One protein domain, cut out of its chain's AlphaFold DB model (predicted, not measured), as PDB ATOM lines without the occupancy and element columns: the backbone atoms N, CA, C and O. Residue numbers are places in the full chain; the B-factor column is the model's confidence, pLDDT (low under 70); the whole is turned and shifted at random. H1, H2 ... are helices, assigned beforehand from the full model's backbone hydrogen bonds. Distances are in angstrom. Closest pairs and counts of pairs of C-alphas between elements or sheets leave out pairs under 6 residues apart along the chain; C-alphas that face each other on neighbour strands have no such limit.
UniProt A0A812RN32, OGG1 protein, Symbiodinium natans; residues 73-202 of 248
ATOM      1  N   ALA A  73       7.313 -24.392 -26.081       72.62
ATOM      2  CA  ALA A  73       6.967 -25.627 -26.790       72.62
ATOM      3  C   ALA A  73       5.662 -25.519 -27.602       72.62
ATOM      4  O   ALA A  73       5.367 -26.397 -28.415       72.62
ATOM      5  N   ALA A  74       4.867 -24.465 -27.387       78.12
ATOM      6  CA  ALA A  74       3.589 -24.298 -28.057       78.12
ATOM      7  C   ALA A  74       3.802 -23.873 -29.515       78.12
ATOM      8  O   ALA A  74       4.406 -22.835 -29.821       78.12
ATOM      9  N   GLN A  75       3.282 -24.693 -30.424       82.81
ATOM     10  CA  GLN A  75       3.176 -24.333 -31.830       82.81
ATOM     11  C   GLN A  75       1.981 -23.406 -32.054       82.81
ATOM     12  O   GLN A  75       1.027 -23.392 -31.279       82.81
ATOM     13  N   GLU A  76       2.057 -22.629 -33.129       88.75
ATOM     14  CA  GLU A  76       0.957 -21.778 -33.568       88.75
ATOM     15  C   GLU A  76      -0.225 -22.659 -33.987       88.75
ATOM     16  O   GLU A  76      -0.062 -23.574 -34.796       88.75
ATOM     17  N   SER A  77      -1.415 -22.391 -33.456       90.56
ATOM     18  CA  SER A  77      -2.631 -23.031 -33.959       90.56
ATOM     19  C   SER A  77      -2.996 -22.490 -35.346       90.56
ATOM     20  O   SER A  77      -2.701 -21.340 -35.676       90.56
ATOM     21  N   GLU A  78      -3.724 -23.269 -36.150       92.88
ATOM     22  CA  GLU A  78      -4.194 -22.820 -37.473       92.88
ATOM     23  C   GLU A  78      -4.970 -21.496 -37.412       92.88
ATOM     24  O   GLU A  78      -4.798 -20.626 -38.261       92.88
ATOM     25  N   LYS A  79      -5.764 -21.291 -36.353       91.81
ATOM     26  CA  LYS A  79      -6.514 -20.046 -36.139       91.81
ATOM     27  C   LYS A  79      -5.597 -18.848 -35.880       91.81
ATOM     28  O   LYS A  79      -5.866 -17.747 -36.358       91.81
ATOM     29  N   GLU A  80      -4.532 -19.030 -35.103       90.56
ATOM     30  CA  GLU A  80      -3.544 -17.973 -34.857       90.56
ATOM     31  C   GLU A  80      -2.755 -17.656 -36.124       90.56
ATOM     32  O   GLU A  80      -2.574 -16.478 -36.449       90.56
ATOM     33  N   ARG A  81      -2.382 -18.696 -36.879       93.94
ATOM     34  CA  ARG A  81      -1.725 -18.575 -38.177       93.94
ATOM     35  C   ARG A  81      -2.589 -17.789 -39.153       93.94
ATOM     36  O   ARG A  81      -2.138 -16.775 -39.677       93.94
ATOM     37  N   GLU A  82      -3.842 -18.186 -39.349       95.31
ATOM     38  CA  GLU A  82      -4.800 -17.478 -40.204       95.31
ATOM     39  C   GLU A  82      -4.945 -16.009 -39.785       95.31
ATOM     40  O   GLU A  82      -4.833 -15.101 -40.613       95.31
ATOM     41  N   ARG A  83      -5.090 -15.748 -38.479       93.81
ATOM     42  CA  ARG A  83      -5.190 -14.384 -37.944       93.81
ATOM     43  C   ARG A  83      -3.944 -13.558 -38.270       93.81
ATOM     44  O   ARG A  83      -4.077 -12.445 -38.779       93.81
ATOM     45  N   ARG A  84      -2.742 -14.088 -38.027       94.94
ATOM     46  CA  ARG A  84      -1.466 -13.420 -38.345       94.94
ATOM     47  C   ARG A  84      -1.344 -13.124 -39.840       94.94
ATOM     48  O   ARG A  84      -0.981 -12.009 -40.218       94.94
ATOM     49  N   LEU A  85      -1.671 -14.101 -40.685       96.44
ATOM     50  CA  LEU A  85      -1.617 -13.968 -42.139       96.44
ATOM     51  C   LEU A  85      -2.603 -12.913 -42.653       96.44
ATOM     52  O   LEU A  85      -2.214 -12.095 -43.486       96.44
ATOM     53  N   SER A  86      -3.823 -12.861 -42.108       96.94
ATOM     54  CA  SER A  86      -4.832 -11.859 -42.482       96.94
ATOM     55  C   SER A  86      -4.384 -10.427 -42.166       96.94
ATOM     56  O   SER A  86      -4.564  -9.520 -42.976       96.94
ATOM     57  N   VAL A  87      -3.719 -10.219 -41.021       96.88
ATOM     58  CA  VAL A  87      -3.156  -8.915 -40.648       96.88
ATOM     59  C   VAL A  87      -2.036  -8.517 -41.598       96.88
ATOM     60  O   VAL A  87      -1.994  -7.372 -42.052       96.88
ATOM     61  N   ARG A  88      -1.147  -9.456 -41.940       97.75
ATOM     62  CA  ARG A  88      -0.087  -9.193 -42.914       97.75
ATOM     63  C   ARG A  88      -0.663  -8.841 -44.281       97.75
ATOM     64  O   ARG A  88      -0.191  -7.884 -44.894       97.75
ATOM     65  N   GLU A  89      -1.654  -9.595 -44.748       98.06
ATOM     66  CA  GLU A  89      -2.319  -9.349 -46.026       98.06
ATOM     67  C   GLU A  89      -2.936  -7.949 -46.055       98.06
ATOM     68  O   GLU A  89      -2.632  -7.174 -46.960       98.06
ATOM     69  N   GLU A  90      -3.722  -7.590 -45.037       97.81
ATOM     70  CA  GLU A  90      -4.381  -6.285 -44.959       97.81
ATOM     71  C   GLU A  90      -3.365  -5.133 -44.942       97.81
ATOM     72  O   GLU A  90      -3.512  -4.156 -45.682       97.81
ATOM     73  N   LEU A  91      -2.283  -5.270 -44.168       98.06
ATOM     74  CA  LEU A  91      -1.186  -4.298 -44.141       98.06
ATOM     75  C   LEU A  91      -0.475  -4.187 -45.497       98.06
ATOM     76  O   LEU A  91      -0.144  -3.078 -45.911       98.06
ATOM     77  N   CYS A  92      -0.267  -5.298 -46.213       98.31
ATOM     78  CA  CYS A  92       0.359  -5.294 -47.543       98.31
ATOM     79  C   CYS A  92      -0.503  -4.621 -48.622       98.31
ATOM     80  O   CYS A  92       0.006  -4.297 -49.695       98.31
ATOM     81  N   ARG A  93      -1.792  -4.368 -48.362       97.62
ATOM     82  CA  ARG A  93      -2.631  -3.563 -49.265       97.62
ATOM     83  C   ARG A  93      -2.278  -2.070 -49.202       97.62
ATOM     84  O   ARG A  93      -2.694  -1.309 -50.076       97.62
ATOM     85  N   LEU A  94      -1.536  -1.624 -48.184       97.88
ATOM     86  CA  LEU A  94      -1.057  -0.246 -48.082       97.88
ATOM     87  C   LEU A  94       0.159  -0.014 -49.004       97.88
ATOM     88  O   LEU A  94       1.092  -0.821 -49.016       97.88
ATOM     89  N   PRO A  95       0.211   1.114 -49.737       97.25
ATOM     90  CA  PRO A  95       1.332   1.426 -50.617       97.25
ATOM     91  C   PRO A  95       2.682   1.416 -49.893       97.25
ATOM     92  O   PRO A  95       2.852   2.050 -48.852       97.25
ATOM     93  N   GLY A  96       3.659   0.713 -50.470       96.88
ATOM     94  CA  GLY A  96       5.018   0.621 -49.928       96.88
ATOM     95  C   GLY A  96       5.202  -0.371 -48.776       96.88
ATOM     96  O   GLY A  96       6.317  -0.480 -48.262       96.88
ATOM     97  N   ILE A  97       4.156  -1.103 -48.382       98.38
ATOM     98  CA  ILE A  97       4.232  -2.144 -47.355       98.38
ATOM     99  C   ILE A  97       4.280  -3.519 -48.029       98.38
ATOM    100  O   ILE A  97       3.326  -3.954 -48.659       98.38
ATOM    101  N   GLY A  98       5.414  -4.207 -47.887       97.88
ATOM    102  CA  GLY A  98       5.549  -5.632 -48.212       97.88
ATOM    103  C   GLY A  98       5.583  -6.496 -46.950       97.88
ATOM    104  O   GLY A  98       5.586  -5.959 -45.841       97.88
ATOM    105  N   ALA A  99       5.697  -7.819 -47.119       98.06
ATOM    106  CA  ALA A  99       5.640  -8.804 -46.028       98.06
ATOM    107  C   ALA A  99       6.513  -8.429 -44.817       98.06
ATOM    108  O   ALA A  99       6.008  -8.346 -43.703       98.06
ATOM    109  N   LYS A 100       7.779  -8.060 -45.051       98.25
ATOM    110  CA  LYS A 100       8.712  -7.624 -43.998       98.25
ATOM    111  C   LYS A 100       8.184  -6.449 -43.181       98.25
ATOM    112  O   LYS A 100       8.249  -6.459 -41.957       98.25
ATOM    113  N   VAL A 101       7.701  -5.401 -43.848       98.56
ATOM    114  CA  VAL A 101       7.206  -4.196 -43.163       98.56
ATOM    115  C   VAL A 101       5.894  -4.503 -42.445       98.56
ATOM    116  O   VAL A 101       5.713  -4.062 -41.313       98.56
ATOM    117  N   ALA A 102       5.016  -5.293 -43.061       98.56
ATOM    118  CA  ALA A 102       3.774  -5.736 -42.447       98.56
ATOM    119  C   ALA A 102       4.028  -6.562 -41.175       98.56
ATOM    120  O   ALA A 102       3.442  -6.260 -40.139       98.56
ATOM    121  N   ASP A 103       4.966  -7.509 -41.199       98.44
ATOM    122  CA  ASP A 103       5.334  -8.285 -40.011       98.44
ATOM    123  C   ASP A 103       6.024  -7.422 -38.943       98.44
ATOM    124  O   ASP A 103       5.796  -7.640 -37.756       98.44
ATOM    125  N   CYS A 104       6.799  -6.387 -39.315       98.31
ATOM    126  CA  CYS A 104       7.295  -5.405 -38.336       98.31
ATOM    127  C   CYS A 104       6.136  -4.696 -37.618       98.31
ATOM    128  O   CYS A 104       6.175  -4.530 -36.399       98.31
ATOM    129  N   VAL A 105       5.112  -4.263 -38.360       97.44
ATOM    130  CA  VAL A 105       3.928  -3.615 -37.777       97.44
ATOM    131  C   VAL A 105       3.135  -4.606 -36.924       97.44
ATOM    132  O   VAL A 105       2.711  -4.246 -35.826       97.44
ATOM    133  N   ALA A 106       2.975  -5.851 -37.380       96.25
ATOM    134  CA  ALA A 106       2.280  -6.900 -36.641       96.25
ATOM    135  C   ALA A 106       2.974  -7.214 -35.305       96.25
ATOM    136  O   ALA A 106       2.324  -7.198 -34.258       96.25
ATOM    137  N   LEU A 107       4.296  -7.415 -35.328       95.56
ATOM    138  CA  LEU A 107       5.099  -7.727 -34.147       95.56
ATOM    139  C   LEU A 107       5.132  -6.560 -33.152       95.56
ATOM    140  O   LEU A 107       4.705  -6.706 -32.010       95.56
ATOM    141  N   PHE A 108       5.618  -5.391 -33.581       94.88
ATOM    142  CA  PHE A 108       5.905  -4.277 -32.667       94.88
ATOM    143  C   PHE A 108       4.696  -3.384 -32.389       94.88
ATOM    144  O   PHE A 108       4.651  -2.687 -31.379       94.88
ATOM    145  N   GLY A 109       3.734  -3.352 -33.310       93.19
ATOM    146  CA  GLY A 109       2.603  -2.434 -33.259       93.19
ATOM    147  C   GLY A 109       1.282  -3.081 -32.863       93.19
ATOM    148  O   GLY A 109       0.405  -2.348 -32.403       93.19
ATOM    149  N   LEU A 110       1.117  -4.394 -33.066       93.44
ATOM    150  CA  LEU A 110      -0.167  -5.097 -32.924       93.44
ATOM    151  C   LEU A 110      -0.118  -6.321 -31.991       93.44
ATOM    152  O   LEU A 110      -1.164  -6.912 -31.751       93.44
ATOM    153  N   GLY A 111       1.048  -6.683 -31.445       90.50
ATOM    154  CA  GLY A 111       1.179  -7.763 -30.455       90.50
ATOM    155  C   GLY A 111       1.203  -9.180 -31.037       90.50
ATOM    156  O   GLY A 111       1.022 -10.148 -30.305       90.50
ATOM    157  N   PHE A 112       1.440  -9.339 -32.342       92.25
ATOM    158  CA  PHE A 112       1.591 -10.660 -32.958       92.25
ATOM    159  C   PHE A 112       3.007 -11.190 -32.731       92.25
ATOM    160  O   PHE A 112       3.871 -11.079 -33.598       92.25
ATOM    161  N   HIS A 113       3.254 -11.782 -31.563       91.88
ATOM    162  CA  HIS A 113       4.590 -12.256 -31.184       91.88
ATOM    163  C   HIS A 113       5.123 -13.413 -32.052       91.88
ATOM    164  O   HIS A 113       6.331 -13.631 -32.083       91.88
ATOM    165  N   GLY A 114       4.260 -14.102 -32.807       92.75
ATOM    166  CA  GLY A 114       4.653 -15.107 -33.806       92.75
ATOM    167  C   GLY A 114       5.041 -14.539 -35.176       92.75
ATOM    168  O   GLY A 114       5.498 -15.287 -36.047       92.75
ATOM    169  N   ALA A 115       4.860 -13.231 -35.395       96.44
ATOM    170  CA  ALA A 115       5.295 -12.556 -36.613       96.44
ATOM    171  C   ALA A 115       6.816 -12.349 -36.597       96.44
ATOM    172  O   ALA A 115       7.384 -11.842 -35.631       96.44
ATOM    173  N   VAL A 116       7.472 -12.735 -37.692       98.19
ATOM    174  CA  VAL A 116       8.931 -12.684 -37.845       98.19
ATOM    175  C   VAL A 116       9.244 -11.847 -39.085       98.19
ATOM    176  O   VAL A 116       9.037 -12.329 -40.198       98.19
ATOM    177  N   PRO A 117       9.701 -10.592 -38.934       98.38
ATOM    178  CA  PRO A 117      10.019  -9.732 -40.070       98.38
ATOM    179  C   PRO A 117      11.274 -10.210 -40.808       98.38
ATOM    180  O   PRO A 117      12.391  -9.902 -40.405       98.38
ATOM    181  N   VAL A 118      11.119 -10.938 -41.915       98.44
ATOM    182  CA  VAL A 118      12.275 -11.520 -42.614       98.44
ATOM    183  C   VAL A 118      12.881 -10.527 -43.609       98.44
ATOM    184  O   VAL A 118      12.261 -10.134 -44.597       98.44
ATOM    185  N   ASP A 119      14.129 -10.135 -43.374       97.12
ATOM    186  CA  ASP A 119      14.967  -9.448 -44.354       97.12
ATOM    187  C   ASP A 119      16.217 -10.273 -44.698       97.12
ATOM    188  O   ASP A 119      16.331 -11.451 -44.355       97.12
ATOM    189  N   VAL A 120      17.167  -9.662 -45.407       94.19
ATOM    190  CA  VAL A 120      18.420 -10.326 -45.790       94.19
ATOM    191  C   VAL A 120      19.282 -10.730 -44.591       94.19
ATOM    192  O   VAL A 120      20.016 -11.710 -44.688       94.19
ATOM    193  N   HIS A 121      19.206 -10.012 -43.467       96.12
ATOM    194  CA  HIS A 121      19.945 -10.351 -42.251       96.12
ATOM    195  C   HIS A 121      19.297 -11.538 -41.551       96.12
ATOM    196  O   HIS A 121      19.989 -12.494 -41.217       96.12
ATOM    197  N   VAL A 122      17.974 -11.517 -41.394       97.94
ATOM    198  CA  VAL A 122      17.229 -12.619 -40.767       97.94
ATOM    199  C   VAL A 122      17.355 -13.897 -41.587       97.94
ATOM    200  O   VAL A 122      17.627 -14.962 -41.034       97.94
ATOM    201  N   TRP A 123      17.253 -13.800 -42.914       97.06
ATOM    202  CA  TRP A 123      17.501 -14.941 -43.792       97.06
ATOM    203  C   TRP A 123      18.928 -15.484 -43.618       97.06
ATOM    204  O   TRP A 123      19.103 -16.694 -43.479       97.06
ATOM    205  N   ARG A 124      19.937 -14.606 -43.531       95.81
ATOM    206  CA  ARG A 124      21.328 -15.011 -43.279       95.81
ATOM    207  C   ARG A 124      21.501 -15.732 -41.942       95.81
ATOM    208  O   ARG A 124      22.125 -16.787 -41.934       95.81
ATOM    209  N   ILE A 125      20.952 -15.189 -40.854       96.69
ATOM    210  CA  ILE A 125      20.965 -15.826 -39.524       96.69
ATOM    211  C   ILE A 125      20.380 -17.235 -39.639       96.69
ATOM    212  O   ILE A 125      21.024 -18.211 -39.277       96.69
ATOM    213  N   THR A 126      19.197 -17.348 -40.248       97.06
ATOM    214  CA  THR A 126      18.493 -18.629 -40.409       97.06
ATOM    215  C   THR A 126      19.347 -19.652 -41.139       97.06
ATOM    216  O   THR A 126      19.519 -20.770 -40.675       97.06
ATOM    217  N   VAL A 127      19.920 -19.258 -42.271       96.06
ATOM    218  CA  VAL A 127      20.724 -20.125 -43.134       96.06
ATOM    219  C   VAL A 127      22.066 -20.530 -42.506       96.06
ATOM    220  O   VAL A 127      22.590 -21.621 -42.778       96.06
ATOM    221  N   ARG A 128      22.679 -19.624 -41.743       95.69
ATOM    222  CA  ARG A 128      23.953 -19.872 -41.066       95.69
ATOM    223  C   ARG A 128      23.747 -20.811 -39.881       95.69
ATOM    224  O   ARG A 128      24.463 -21.804 -39.799       95.69
ATOM    225  N   ASP A 129      22.745 -20.524 -39.053       95.06
ATOM    226  CA  ASP A 129      22.670 -21.044 -37.686       95.06
ATOM    227  C   ASP A 129      21.656 -22.184 -37.511       95.06
ATOM    228  O   ASP A 129      21.803 -22.984 -36.589       95.06
ATOM    229  N   TYR A 130      20.621 -22.271 -38.361       94.44
ATOM    230  CA  TYR A 130      19.468 -23.148 -38.103       94.44
ATOM    231  C   TYR A 130      19.069 -24.038 -39.285       94.44
ATOM    232  O   TYR A 130      18.892 -25.237 -39.106       94.44
ATOM    233  N   GLU A 131      18.955 -23.481 -40.492       95.81
ATOM    234  CA  GLU A 131      18.409 -24.162 -41.675       95.81
ATOM    235  C   GLU A 131      19.363 -24.053 -42.884       95.81
ATOM    236  O   GLU A 131      19.105 -23.301 -43.835       95.81
ATOM    237  N   PRO A 132      20.484 -24.803 -42.908       94.00
ATOM    238  CA  PRO A 132      21.438 -24.774 -44.019       94.00
ATOM    239  C   PRO A 132      20.836 -25.158 -45.378       94.00
ATOM    240  O   PRO A 132      21.351 -24.731 -46.410       94.00
ATOM    241  N   ALA A 133      19.741 -25.923 -45.406       93.50
ATOM    242  CA  ALA A 133      19.052 -26.297 -46.644       93.50
ATOM    243  C   ALA A 133      18.503 -25.074 -47.409       93.50
ATOM    244  O   ALA A 133      18.476 -25.059 -48.640       93.50
ATOM    245  N   LEU A 134      18.162 -23.986 -46.708       93.56
ATOM    246  CA  LEU A 134      17.671 -22.752 -47.333       93.56
ATOM    247  C   LEU A 134      18.750 -21.991 -48.130       93.56
ATOM    248  O   LEU A 134      18.426 -21.012 -48.805       93.56
ATOM    249  N   ARG A 135      20.018 -22.440 -48.118       90.50
ATOM    250  CA  ARG A 135      21.115 -21.905 -48.963       90.50
ATOM    251  C   ARG A 135      20.848 -22.066 -50.454       90.50
ATOM    252  O   ARG A 135      21.363 -21.290 -51.261       90.50
ATOM    253  N   GLU A 136      20.083 -23.087 -50.823       89.69
ATOM    254  CA  GLU A 136      19.784 -23.398 -52.220       89.69
ATOM    255  C   GLU A 136      18.795 -22.400 -52.835       89.69
ATOM    256  O   GLU A 136      18.782 -22.188 -54.056       89.69
ATOM    257  N   ALA A 137      18.005 -21.721 -51.997       92.19
ATOM    258  CA  ALA A 137      17.075 -20.699 -52.439       92.19
ATOM    259  C   ALA A 137      17.817 -19.523 -53.097       92.19
ATOM    260  O   ALA A 137      18.727 -18.908 -52.544       92.19
ATOM    261  N   LYS A 138      17.400 -19.174 -54.319       87.88
ATOM    262  CA  LYS A 138      18.051 -18.123 -55.127       87.88
ATOM    263  C   LYS A 138      17.689 -16.705 -54.684       87.88
ATOM    264  O   LYS A 138      18.406 -15.762 -55.013       87.88
ATOM    265  N   SER A 139      16.561 -16.554 -54.000       92.38
ATOM    266  CA  SER A 139      16.000 -15.281 -53.558       92.38
ATOM    267  C   SER A 139      14.966 -15.517 -52.464       92.38
ATOM    268  O   SER A 139      14.393 -16.603 -52.384       92.38
ATOM    269  N   LEU A 140      14.659 -14.467 -51.707       93.75
ATOM    270  CA  LEU A 140      13.599 -14.460 -50.707       93.75
ATOM    271  C   LEU A 140      12.217 -14.391 -51.387       93.75
ATOM    272  O   LEU A 140      11.603 -13.331 -51.487       93.75
ATOM    273  N   THR A 141      11.767 -15.514 -51.949       96.19
ATOM    274  CA  THR A 141      10.407 -15.657 -52.494       96.19
ATOM    275  C   THR A 141       9.384 -15.693 -51.352       96.19
ATOM    276  O   THR A 141       9.778 -15.928 -50.212       96.19
ATOM    277  N   PRO A 142       8.074 -15.528 -51.617       96.56
ATOM    278  CA  PRO A 142       7.058 -15.657 -50.571       96.56
ATOM    279  C   PRO A 142       7.134 -16.984 -49.801       96.56
ATOM    280  O   PRO A 142       7.017 -16.985 -48.585       96.56
ATOM    281  N   ALA A 143       7.411 -18.100 -50.485       96.50
ATOM    282  CA  ALA A 143       7.563 -19.403 -49.837       96.50
ATOM    283  C   ALA A 143       8.802 -19.465 -48.929       96.50
ATOM    284  O   ALA A 143       8.714 -19.931 -47.800       96.50
ATOM    285  N   VAL A 144       9.947 -18.949 -49.393       97.06
ATOM    286  CA  VAL A 144      11.180 -18.909 -48.585       97.06
ATOM    287  C   VAL A 144      11.022 -17.952 -47.404       97.06
ATOM    288  O   VAL A 144      11.506 -18.237 -46.317       97.06
ATOM    289  N   TYR A 145      10.331 -16.827 -47.603       98.06
ATOM    290  CA  TYR A 145       9.999 -15.883 -46.540       98.06
ATOM    291  C   TYR A 145       9.183 -16.568 -45.435       98.06
ATOM    292  O   TYR A 145       9.540 -16.459 -44.262       98.06
ATOM    293  N   GLU A 146       8.124 -17.302 -45.805       97.31
ATOM    294  CA  GLU A 146       7.316 -18.042 -44.831       97.31
ATOM    295  C   GLU A 146       8.125 -19.122 -44.124       97.31
ATOM    296  O   GLU A 146       8.071 -19.182 -42.899       97.31
ATOM    297  N   GLU A 147       8.925 -19.894 -44.862       97.56
ATOM    298  CA  GLU A 147       9.743 -20.966 -44.292       97.56
ATOM    299  C   GLU A 147      10.776 -20.434 -43.291       97.56
ATOM    300  O   GLU A 147      10.960 -21.013 -42.225       97.56
ATOM    301  N   VAL A 148      11.403 -19.286 -43.573       98.25
ATOM    302  CA  VAL A 148      12.283 -18.624 -42.599       98.25
ATOM    303  C   VAL A 148      11.503 -18.237 -41.340       98.25
ATOM    304  O   VAL A 148      11.966 -18.480 -40.227       98.25
ATOM    305  N   GLY A 149      10.307 -17.666 -41.485       97.56
ATOM    306  CA  GLY A 149       9.454 -17.364 -40.336       97.56
ATOM    307  C   GLY A 149       9.042 -18.618 -39.554       97.56
ATOM    308  O   GLY A 149       9.024 -18.595 -38.322       97.56
ATOM    309  N   ASP A 150       8.731 -19.713 -40.251       96.62
ATOM    310  CA  ASP A 150       8.351 -20.991 -39.648       96.62
ATOM    311  C   ASP A 150       9.530 -21.640 -38.923       96.62
ATOM    312  O   ASP A 150       9.339 -22.157 -37.826       96.62
ATOM    313  N   ALA A 151      10.757 -21.523 -39.436       97.06
ATOM    314  CA  ALA A 151      11.960 -21.976 -38.740       97.06
ATOM    315  C   ALA A 151      12.101 -21.316 -37.356       97.06
ATOM    316  O   ALA A 151      12.341 -21.997 -36.357       97.06
ATOM    317  N   PHE A 152      11.859 -20.004 -37.261       97.06
ATOM    318  CA  PHE A 152      11.839 -19.298 -35.976       97.06
ATOM    319  C   PHE A 152      10.702 -19.777 -35.064       97.06
ATOM    320  O   PHE A 152      10.936 -20.022 -33.880       97.06
ATOM    321  N   ARG A 153       9.483 -19.942 -35.595       95.56
ATOM    322  CA  ARG A 153       8.327 -20.428 -34.817       95.56
ATOM    323  C   ARG A 153       8.529 -21.849 -34.296       95.56
ATOM    324  O   ARG A 153       8.242 -22.098 -33.131       95.56
ATOM    325  N   ARG A 154       9.074 -22.756 -35.112       94.12
ATOM    326  CA  ARG A 154       9.421 -24.126 -34.701       94.12
ATOM    327  C   ARG A 154      10.500 -24.135 -33.623       94.12
ATOM    328  O   ARG A 154      10.440 -24.948 -32.708       94.12
ATOM    329  N   ARG A 155      11.490 -23.242 -33.722       93.94
ATOM    330  CA  ARG A 155      12.660 -23.249 -32.834       93.94
ATOM    331  C   ARG A 155      12.425 -22.586 -31.480       93.94
ATOM    332  O   ARG A 155      12.977 -23.063 -30.486       93.94
ATOM    333  N   PHE A 156      11.681 -21.481 -31.463       93.25
ATOM    334  CA  PHE A 156      11.501 -20.617 -30.290       93.25
ATOM    335  C   PHE A 156      10.058 -20.596 -29.767       93.25
ATOM    336  O   PHE A 156       9.775 -19.902 -28.795       93.25
ATOM    337  N   GLY A 157       9.144 -21.326 -30.406       92.06
ATOM    338  CA  GLY A 157       7.718 -21.281 -30.104       92.06
ATOM    339  C   GLY A 157       7.040 -20.050 -30.702       92.06
ATOM    340  O   GLY A 157       7.615 -18.959 -30.797       92.06
ATOM    341  N   ALA A 158       5.777 -20.203 -31.098       90.06
ATOM    342  CA  ALA A 158       5.024 -19.129 -31.748       90.06
ATOM    343  C   ALA A 158       4.826 -17.907 -30.839       90.06
ATOM    344  O   ALA A 158       4.770 -16.776 -31.316       90.06
ATOM    345  N   ALA A 159       4.794 -18.118 -29.525       90.19
ATOM    346  CA  ALA A 159       4.664 -17.052 -28.541       90.19
ATOM    347  C   ALA A 159       5.898 -16.137 -28.431       90.19
ATOM    348  O   ALA A 159       5.767 -14.996 -27.981       90.19
ATOM    349  N   PHE A 160       7.085 -16.609 -28.834       92.19
ATOM    350  CA  PHE A 160       8.351 -15.891 -28.627       92.19
ATOM    351  C   PHE A 160       9.168 -15.666 -29.903       92.19
ATOM    352  O   PHE A 160      10.133 -14.902 -29.865       92.19
ATOM    353  N   ALA A 161       8.794 -16.262 -31.037       95.25
ATOM    354  CA  ALA A 161       9.548 -16.201 -32.290       95.25
ATOM    355  C   ALA A 161       9.955 -14.776 -32.721       95.25
ATOM    356  O   ALA A 161      11.114 -14.539 -33.061       95.25
ATOM    357  N   GLY A 162       9.042 -13.804 -32.663       95.94
ATOM    358  CA  GLY A 162       9.308 -12.404 -33.010       95.94
ATOM    359  C   GLY A 162      10.227 -11.680 -32.013       95.94
ATOM    360  O   GLY A 162      11.048 -10.838 -32.402       95.94
ATOM    361  N   TRP A 163      10.159 -12.048 -30.731       94.88
ATOM    362  CA  TRP A 163      11.077 -11.547 -29.703       94.88
ATOM    363  C   TRP A 163      12.477 -12.142 -29.869       94.88
ATOM    364  O   TRP A 163      13.454 -11.394 -29.883       94.88
ATOM    365  N   ALA A 164      12.578 -13.455 -30.102       96.06
ATOM    366  CA  ALA A 164      13.838 -14.130 -30.417       96.06
ATOM    367  C   ALA A 164      14.492 -13.529 -31.670       96.06
ATOM    368  O   ALA A 164      15.676 -13.190 -31.651       96.06
ATOM    369  N   HIS A 165      13.702 -13.285 -32.719       97.19
ATOM    370  CA  HIS A 165      14.124 -12.517 -33.890       97.19
ATOM    371  C   HIS A 165      14.752 -11.171 -33.509       97.19
ATOM    372  O   HIS A 165      15.824 -10.845 -34.008       97.19
ATOM    373  N   SER A 166      14.131 -10.399 -32.614       97.19
ATOM    374  CA  SER A 166      14.633  -9.069 -32.241       97.19
ATOM    375  C   SER A 166      16.001  -9.131 -31.557       97.19
ATOM    376  O   SER A 166      16.872  -8.311 -31.850       97.19
ATOM    377  N   VAL A 167      16.210 -10.131 -30.696       96.81
ATOM    378  CA  VAL A 167      17.497 -10.369 -30.026       96.81
ATOM    379  C   VAL A 167      18.570 -10.766 -31.041       96.81
ATOM    380  O   VAL A 167      19.639 -10.156 -31.081       96.81
ATOM    381  N   LEU A 168      18.272 -11.746 -31.898       97.19
ATOM    382  CA  LEU A 168      19.214 -12.258 -32.896       97.19
ATOM    383  C   LEU A 168      19.557 -11.209 -33.958       97.19
ATOM    384  O   LEU A 168      20.716 -11.060 -34.336       97.19
ATOM    385  N   PHE A 169      18.573 -10.425 -34.397       97.38
ATOM    386  CA  PHE A 169      18.790  -9.313 -35.318       97.38
ATOM    387  C   PHE A 169      19.679  -8.229 -34.692       97.38
ATOM    388  O   PHE A 169      20.606  -7.743 -35.338       97.38
ATOM    389  N   GLY A 170      19.449  -7.881 -33.421       96.56
ATOM    390  CA  GLY A 170      20.304  -6.945 -32.689       96.56
ATOM    391  C   GLY A 170      21.754  -7.432 -32.585       96.56
ATOM    392  O   GLY A 170      22.679  -6.659 -32.838       96.56
ATOM    393  N   ALA A 171      21.947  -8.718 -32.286       95.62
ATOM    394  CA  ALA A 171      23.259  -9.364 -32.267       95.62
ATOM    395  C   ALA A 171      23.948  -9.344 -33.645       95.62
ATOM    396  O   ALA A 171      25.134  -9.043 -33.737       95.62
ATOM    397  N   GLU A 172      23.206  -9.600 -34.726       95.25
ATOM    398  CA  GLU A 172      23.737  -9.588 -36.096       95.25
ATOM    399  C   GLU A 172      24.209  -8.192 -36.542       95.25
ATOM    400  O   GLU A 172      25.170  -8.086 -37.312       95.25
ATOM    401  N   LEU A 173      23.551  -7.126 -36.067       93.94
ATOM    402  CA  LEU A 173      23.943  -5.742 -36.351       93.94
ATOM    403  C   LEU A 173      25.125  -5.266 -35.501       93.94
ATOM    404  O   LEU A 173      25.978  -4.551 -36.020       93.94
ATOM    405  N   ALA A 174      25.178  -5.654 -34.227       93.69
ATOM    406  CA  ALA A 174      26.221  -5.259 -33.279       93.69
ATOM    407  C   ALA A 174      27.229  -6.394 -33.039       93.69
ATOM    408  O   ALA A 174      27.565  -6.714 -31.894       93.69
ATOM    409  N   ALA A 175      27.683  -7.026 -34.125       89.25
ATOM    410  CA  ALA A 175      28.504  -8.233 -34.074       89.25
ATOM    411  C   ALA A 175      29.794  -8.045 -33.254       89.25
ATOM    412  O   ALA A 175      30.254  -8.989 -32.619       89.25
ATOM    413  N   GLU A 176      30.355  -6.832 -33.185       91.44
ATOM    414  CA  GLU A 176      31.550  -6.546 -32.383       91.44
ATOM    415  C   GLU A 176      31.364  -6.797 -30.877       91.44
ATOM    416  O   GLU A 176      32.343  -7.020 -30.164       91.44
ATOM    417  N   ARG A 177      30.116  -6.795 -30.390       93.50
ATOM    418  CA  ARG A 177      29.773  -7.030 -28.980       93.50
ATOM    419  C   ARG A 177      29.640  -8.511 -28.626       93.50
ATOM    420  O   ARG A 177      29.482  -8.831 -27.450       93.50
ATOM    421  N   LEU A 178      29.673  -9.402 -29.617       94.50
ATOM    422  CA  LEU A 178      29.569 -10.845 -29.407       94.50
ATOM    423  C   LEU A 178      30.917 -11.451 -28.999       94.50
ATOM    424  O   LEU A 178      31.951 -10.866 -29.316       94.50
ATOM    425  N   PRO A 179      30.935 -12.618 -28.331       96.31
ATOM    426  CA  PRO A 179      32.139 -13.420 -28.100       96.31
ATOM    427  C   PRO A 179      33.001 -13.645 -29.357       96.31
ATOM    428  O   PRO A 179      32.504 -13.648 -30.483       96.31
ATOM    429  N   ALA A 180      34.318 -13.789 -29.174       96.44
ATOM    430  CA  ALA A 180      35.287 -13.805 -30.277       96.44
ATOM    431  C   ALA A 180      35.117 -14.989 -31.238       96.44
ATOM    432  O   ALA A 180      35.289 -14.827 -32.445       96.44
ATOM    433  N   ASP A 181      34.764 -16.147 -30.698       96.31
ATOM    434  CA  ASP A 181      34.397 -17.365 -31.413       96.31
ATOM    435  C   ASP A 181      33.196 -17.131 -32.337       96.31
ATOM    436  O   ASP A 181      33.316 -17.330 -33.546       96.31
ATOM    437  N   LEU A 182      32.098 -16.573 -31.819       94.25
ATOM    438  CA  LEU A 182      30.920 -16.267 -32.638       94.25
ATOM    439  C   LEU A 182      31.232 -15.247 -33.735       94.25
ATOM    440  O   LEU A 182      30.814 -15.412 -34.879       94.25
ATOM    441  N   ARG A 183      32.015 -14.203 -33.432       95.12
ATOM    442  CA  ARG A 183      32.438 -13.229 -34.455       95.12
ATOM    443  C   ARG A 183      33.211 -13.902 -35.586       95.12
ATOM    444  O   ARG A 183      32.955 -13.607 -36.754       95.12
ATOM    445  N   LYS A 184      34.116 -14.820 -35.242       95.81
ATOM    446  CA  LYS A 184      34.901 -15.583 -36.213       95.81
ATOM    447  C   LYS A 184      33.994 -16.423 -37.116       95.81
ATOM    448  O   LYS A 184      34.118 -16.334 -38.334       95.81
ATOM    449  N   GLU A 185      33.037 -17.153 -36.550       94.38
ATOM    450  CA  GLU A 185      32.066 -17.947 -37.323       94.38
ATOM    451  C   GLU A 185      31.241 -17.077 -38.286       94.38
ATOM    452  O   GLU A 185      31.046 -17.415 -39.459       94.38
ATOM    453  N   MET A 186      30.797 -15.901 -37.830       95.19
ATOM    454  CA  MET A 186      30.067 -14.947 -38.670       95.19
ATOM    455  C   MET A 186      30.925 -14.415 -39.831       95.19
ATOM    456  O   MET A 186      30.417 -14.229 -40.942       95.19
ATOM    457  N   GLU A 187      32.208 -14.140 -39.595       94.69
ATOM    458  CA  GLU A 187      33.161 -13.676 -40.611       94.69
ATOM    459  C   GLU A 187      33.500 -14.761 -41.637       94.69
ATOM    460  O   GLU A 187      33.508 -14.490 -42.845       94.69
ATOM    461  N   GLU A 188      33.716 -15.992 -41.175       95.88
ATOM    462  CA  GLU A 188      33.917 -17.168 -42.022       95.88
ATOM    463  C   GLU A 188      32.703 -17.370 -42.940       95.88
ATOM    464  O   GLU A 188      32.855 -17.473 -44.163       95.88
ATOM    465  N   PHE A 189      31.483 -17.280 -42.396       95.00
ATOM    466  CA  PHE A 189      30.258 -17.374 -43.188       95.00
ATOM    467  C   PHE A 189      30.131 -16.249 -44.232       95.00
ATOM    468  O   PHE A 189      29.793 -16.500 -45.390       95.00
ATOM    469  N   ARG A 190      30.434 -14.994 -43.865       93.75
ATOM    470  CA  ARG A 190      30.423 -13.857 -44.813       93.75
ATOM    471  C   ARG A 190      31.443 -14.043 -45.936       93.75
ATOM    472  O   ARG A 190      31.196 -13.630 -47.071       93.75
ATOM    473  N   THR A 191      32.595 -14.626 -45.625       95.81
ATOM    474  CA  THR A 191      33.644 -14.919 -46.608       95.81
ATOM    475  C   THR A 191      33.176 -15.990 -47.586       95.81
ATOM    476  O   THR A 191      33.259 -15.783 -48.800       95.81
ATOM    477  N   TRP A 192      32.581 -17.066 -47.072       94.38
ATOM    478  CA  TRP A 192      31.953 -18.104 -47.884       94.38
ATOM    479  C   TRP A 192      30.851 -17.541 -48.802       94.38
ATOM    480  O   TRP A 192      30.858 -17.794 -50.008       94.38
ATOM    481  N   GLU A 193      29.952 -16.691 -48.292       92.19
ATOM    482  CA  GLU A 193      28.871 -16.086 -49.092       92.19
ATOM    483  C   GLU A 193      29.421 -15.238 -50.257       92.19
ATOM    484  O   GLU A 193      28.915 -15.285 -51.388       92.19
ATOM    485  N   LYS A 194      30.503 -14.484 -50.009       92.94
ATOM    486  CA  LYS A 194      31.201 -13.707 -51.045       92.94
ATOM    487  C   LYS A 194      31.800 -14.613 -52.122       92.94
ATOM    488  O   LYS A 194      31.613 -14.311 -53.303       92.94
ATOM    489  N   GLN A 195      32.470 -15.699 -51.735       93.88
ATOM    490  CA  GLN A 195      33.053 -16.674 -52.667       93.88
ATOM    491  C   GLN A 195      31.967 -17.299 -53.551       93.88
ATOM    492  O   GLN A 195      32.048 -17.221 -54.775       93.88
ATOM    493  N   GLN A 196      30.866 -17.762 -52.954       89.75
ATOM    494  CA  GLN A 196      29.729 -18.327 -53.687       89.75
ATOM    495  C   GLN A 196      29.118 -17.343 -54.695       89.75
ATOM    496  O   GLN A 196      28.757 -17.703 -55.821       89.75
ATOM    497  N   LYS A 197      29.010 -16.061 -54.329       89.38
ATOM    498  CA  LYS A 197      28.522 -15.021 -55.245       89.38
ATOM    499  C   LYS A 197      29.500 -14.761 -56.395       89.38
ATOM    500  O   LYS A 197      29.050 -14.473 -57.506       89.38
ATOM    501  N   GLN A 198      30.808 -14.835 -56.146       91.94
ATOM    502  CA  GLN A 198      31.842 -14.691 -57.175       91.94
ATOM    503  C   GLN A 198      31.840 -15.882 -58.140       91.94
ATOM    504  O   GLN A 198      31.792 -15.662 -59.349       91.94
ATOM    505  N   GLU A 199      31.774 -17.112 -57.633       92.12
ATOM    506  CA  GLU A 199      31.675 -18.341 -58.434       92.12
ATOM    507  C   GLU A 199      30.431 -18.328 -59.331       92.12
ATOM    508  O   GLU A 199      30.530 -18.502 -60.547       92.12
ATOM    509  N   LYS A 200      29.258 -17.994 -58.773       88.44
ATOM    510  CA  LYS A 200      28.009 -17.861 -59.548       88.44
ATOM    511  C   LYS A 200      28.095 -16.777 -60.626       88.44
ATOM    512  O   LYS A 200      27.488 -16.920 -61.687       88.44
ATOM    513  N   LYS A 201      28.814 -15.676 -60.376       89.19
ATOM    514  CA  LYS A 201      29.059 -14.627 -61.384       89.19
ATOM    515  C   LYS A 201      30.027 -15.098 -62.469       89.19
ATOM    516  O   LYS A 201      29.781 -14.807 -63.637       89.19
ATOM    517  N   ALA A 202      31.085 -15.820 -62.104       91.12
ATOM    518  CA  ALA A 202      32.050 -16.384 -63.043       91.12
ATOM    519  C   ALA A 202      31.390 -17.420 -63.968       91.12
ATOM    520  O   ALA A 202      31.547 -17.330 -65.181       91.12
TER     521      ALA A 202
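What this domain is: This is residues 73 to 202 of the 248 residues of the protein "OGG1 protein" of Symbiodinium natans (UniProt A0A812RN32). A long helix, H7, stands at one end of a core of three steeply crossed helices, H3, H5 and H6, and its residues 194 to 202 stick out. At the other end of the core H1 and H2 make a crossed pair, and short H4 sits at the corner after H3. The printed part has 130 residues with seven named helices, H1 to H7 in chain order, and no named strand: all helix. It is compact, with a radius of gyration of the C-alphas of 15.6 A and spans of 42 by 34 by 25 A.

Where its parts are: H7, residues 180 to 202, is 33.0 A long and ends at C-alpha 202 (32.050, -16.384, -63.043). H3 is residues 120 to 129, H4 132 to 136, H5 142 to 156, 21.3 A, and H6 161 to 173, 18.3 A. H1, residues 78 to 92, 20.7 A, begins at C-alpha 78 (-4.194, -22.820, -37.473); H2 is residues 99 to 110.

How they stand to each other: H7 is close to H3 but not clearly touching; their closest C-alphas, Arg 128 and Phe 189, are 7.1 A apart. H3, the hub, touches H6 about perpendicular at 83 degrees, C-alphas of Val 122 and Phe 169 at 6.6 A the closest. H3 touches H5, through H5's residues 148 to 151 alone, at a steep tilt of 52 degrees, Trp 123 to Val 148 the closest C-alphas at 6.5 A. H3 and H4 touch only at the corner, closest C-alphas Val 127 and Leu 134, 5.8 A. H5, with residues 152 to 156 alone, touches H6, with residues 161 to 165 alone, at 79 degrees, about perpendicular; C-alphas of Arg 153 and Ala 161, at 5.1 A, are the closest. H1 touches H2, C-alphas of Arg 88 and Ala 102 at 5.2 A the closest, at a steep tilt of 69 degrees, only just short of perpendicular. H2 and H5 are near each other. Every O i to N i+4 pair is within hydrogen-bond range in H1, H2, H3, H5, H6 and H7; H4 has 0 of 1, but 2 of 2 O i to N i+3 pairs.

The domain as a whole: The farthest C-alphas, of Lys 79 and Ala 202, are 47.2 A apart. The printed part has no cut and no long link. Residues 176 to 182, of which 180 to 182 belong to H7, also stand free. No printed residue is under pLDDT 70.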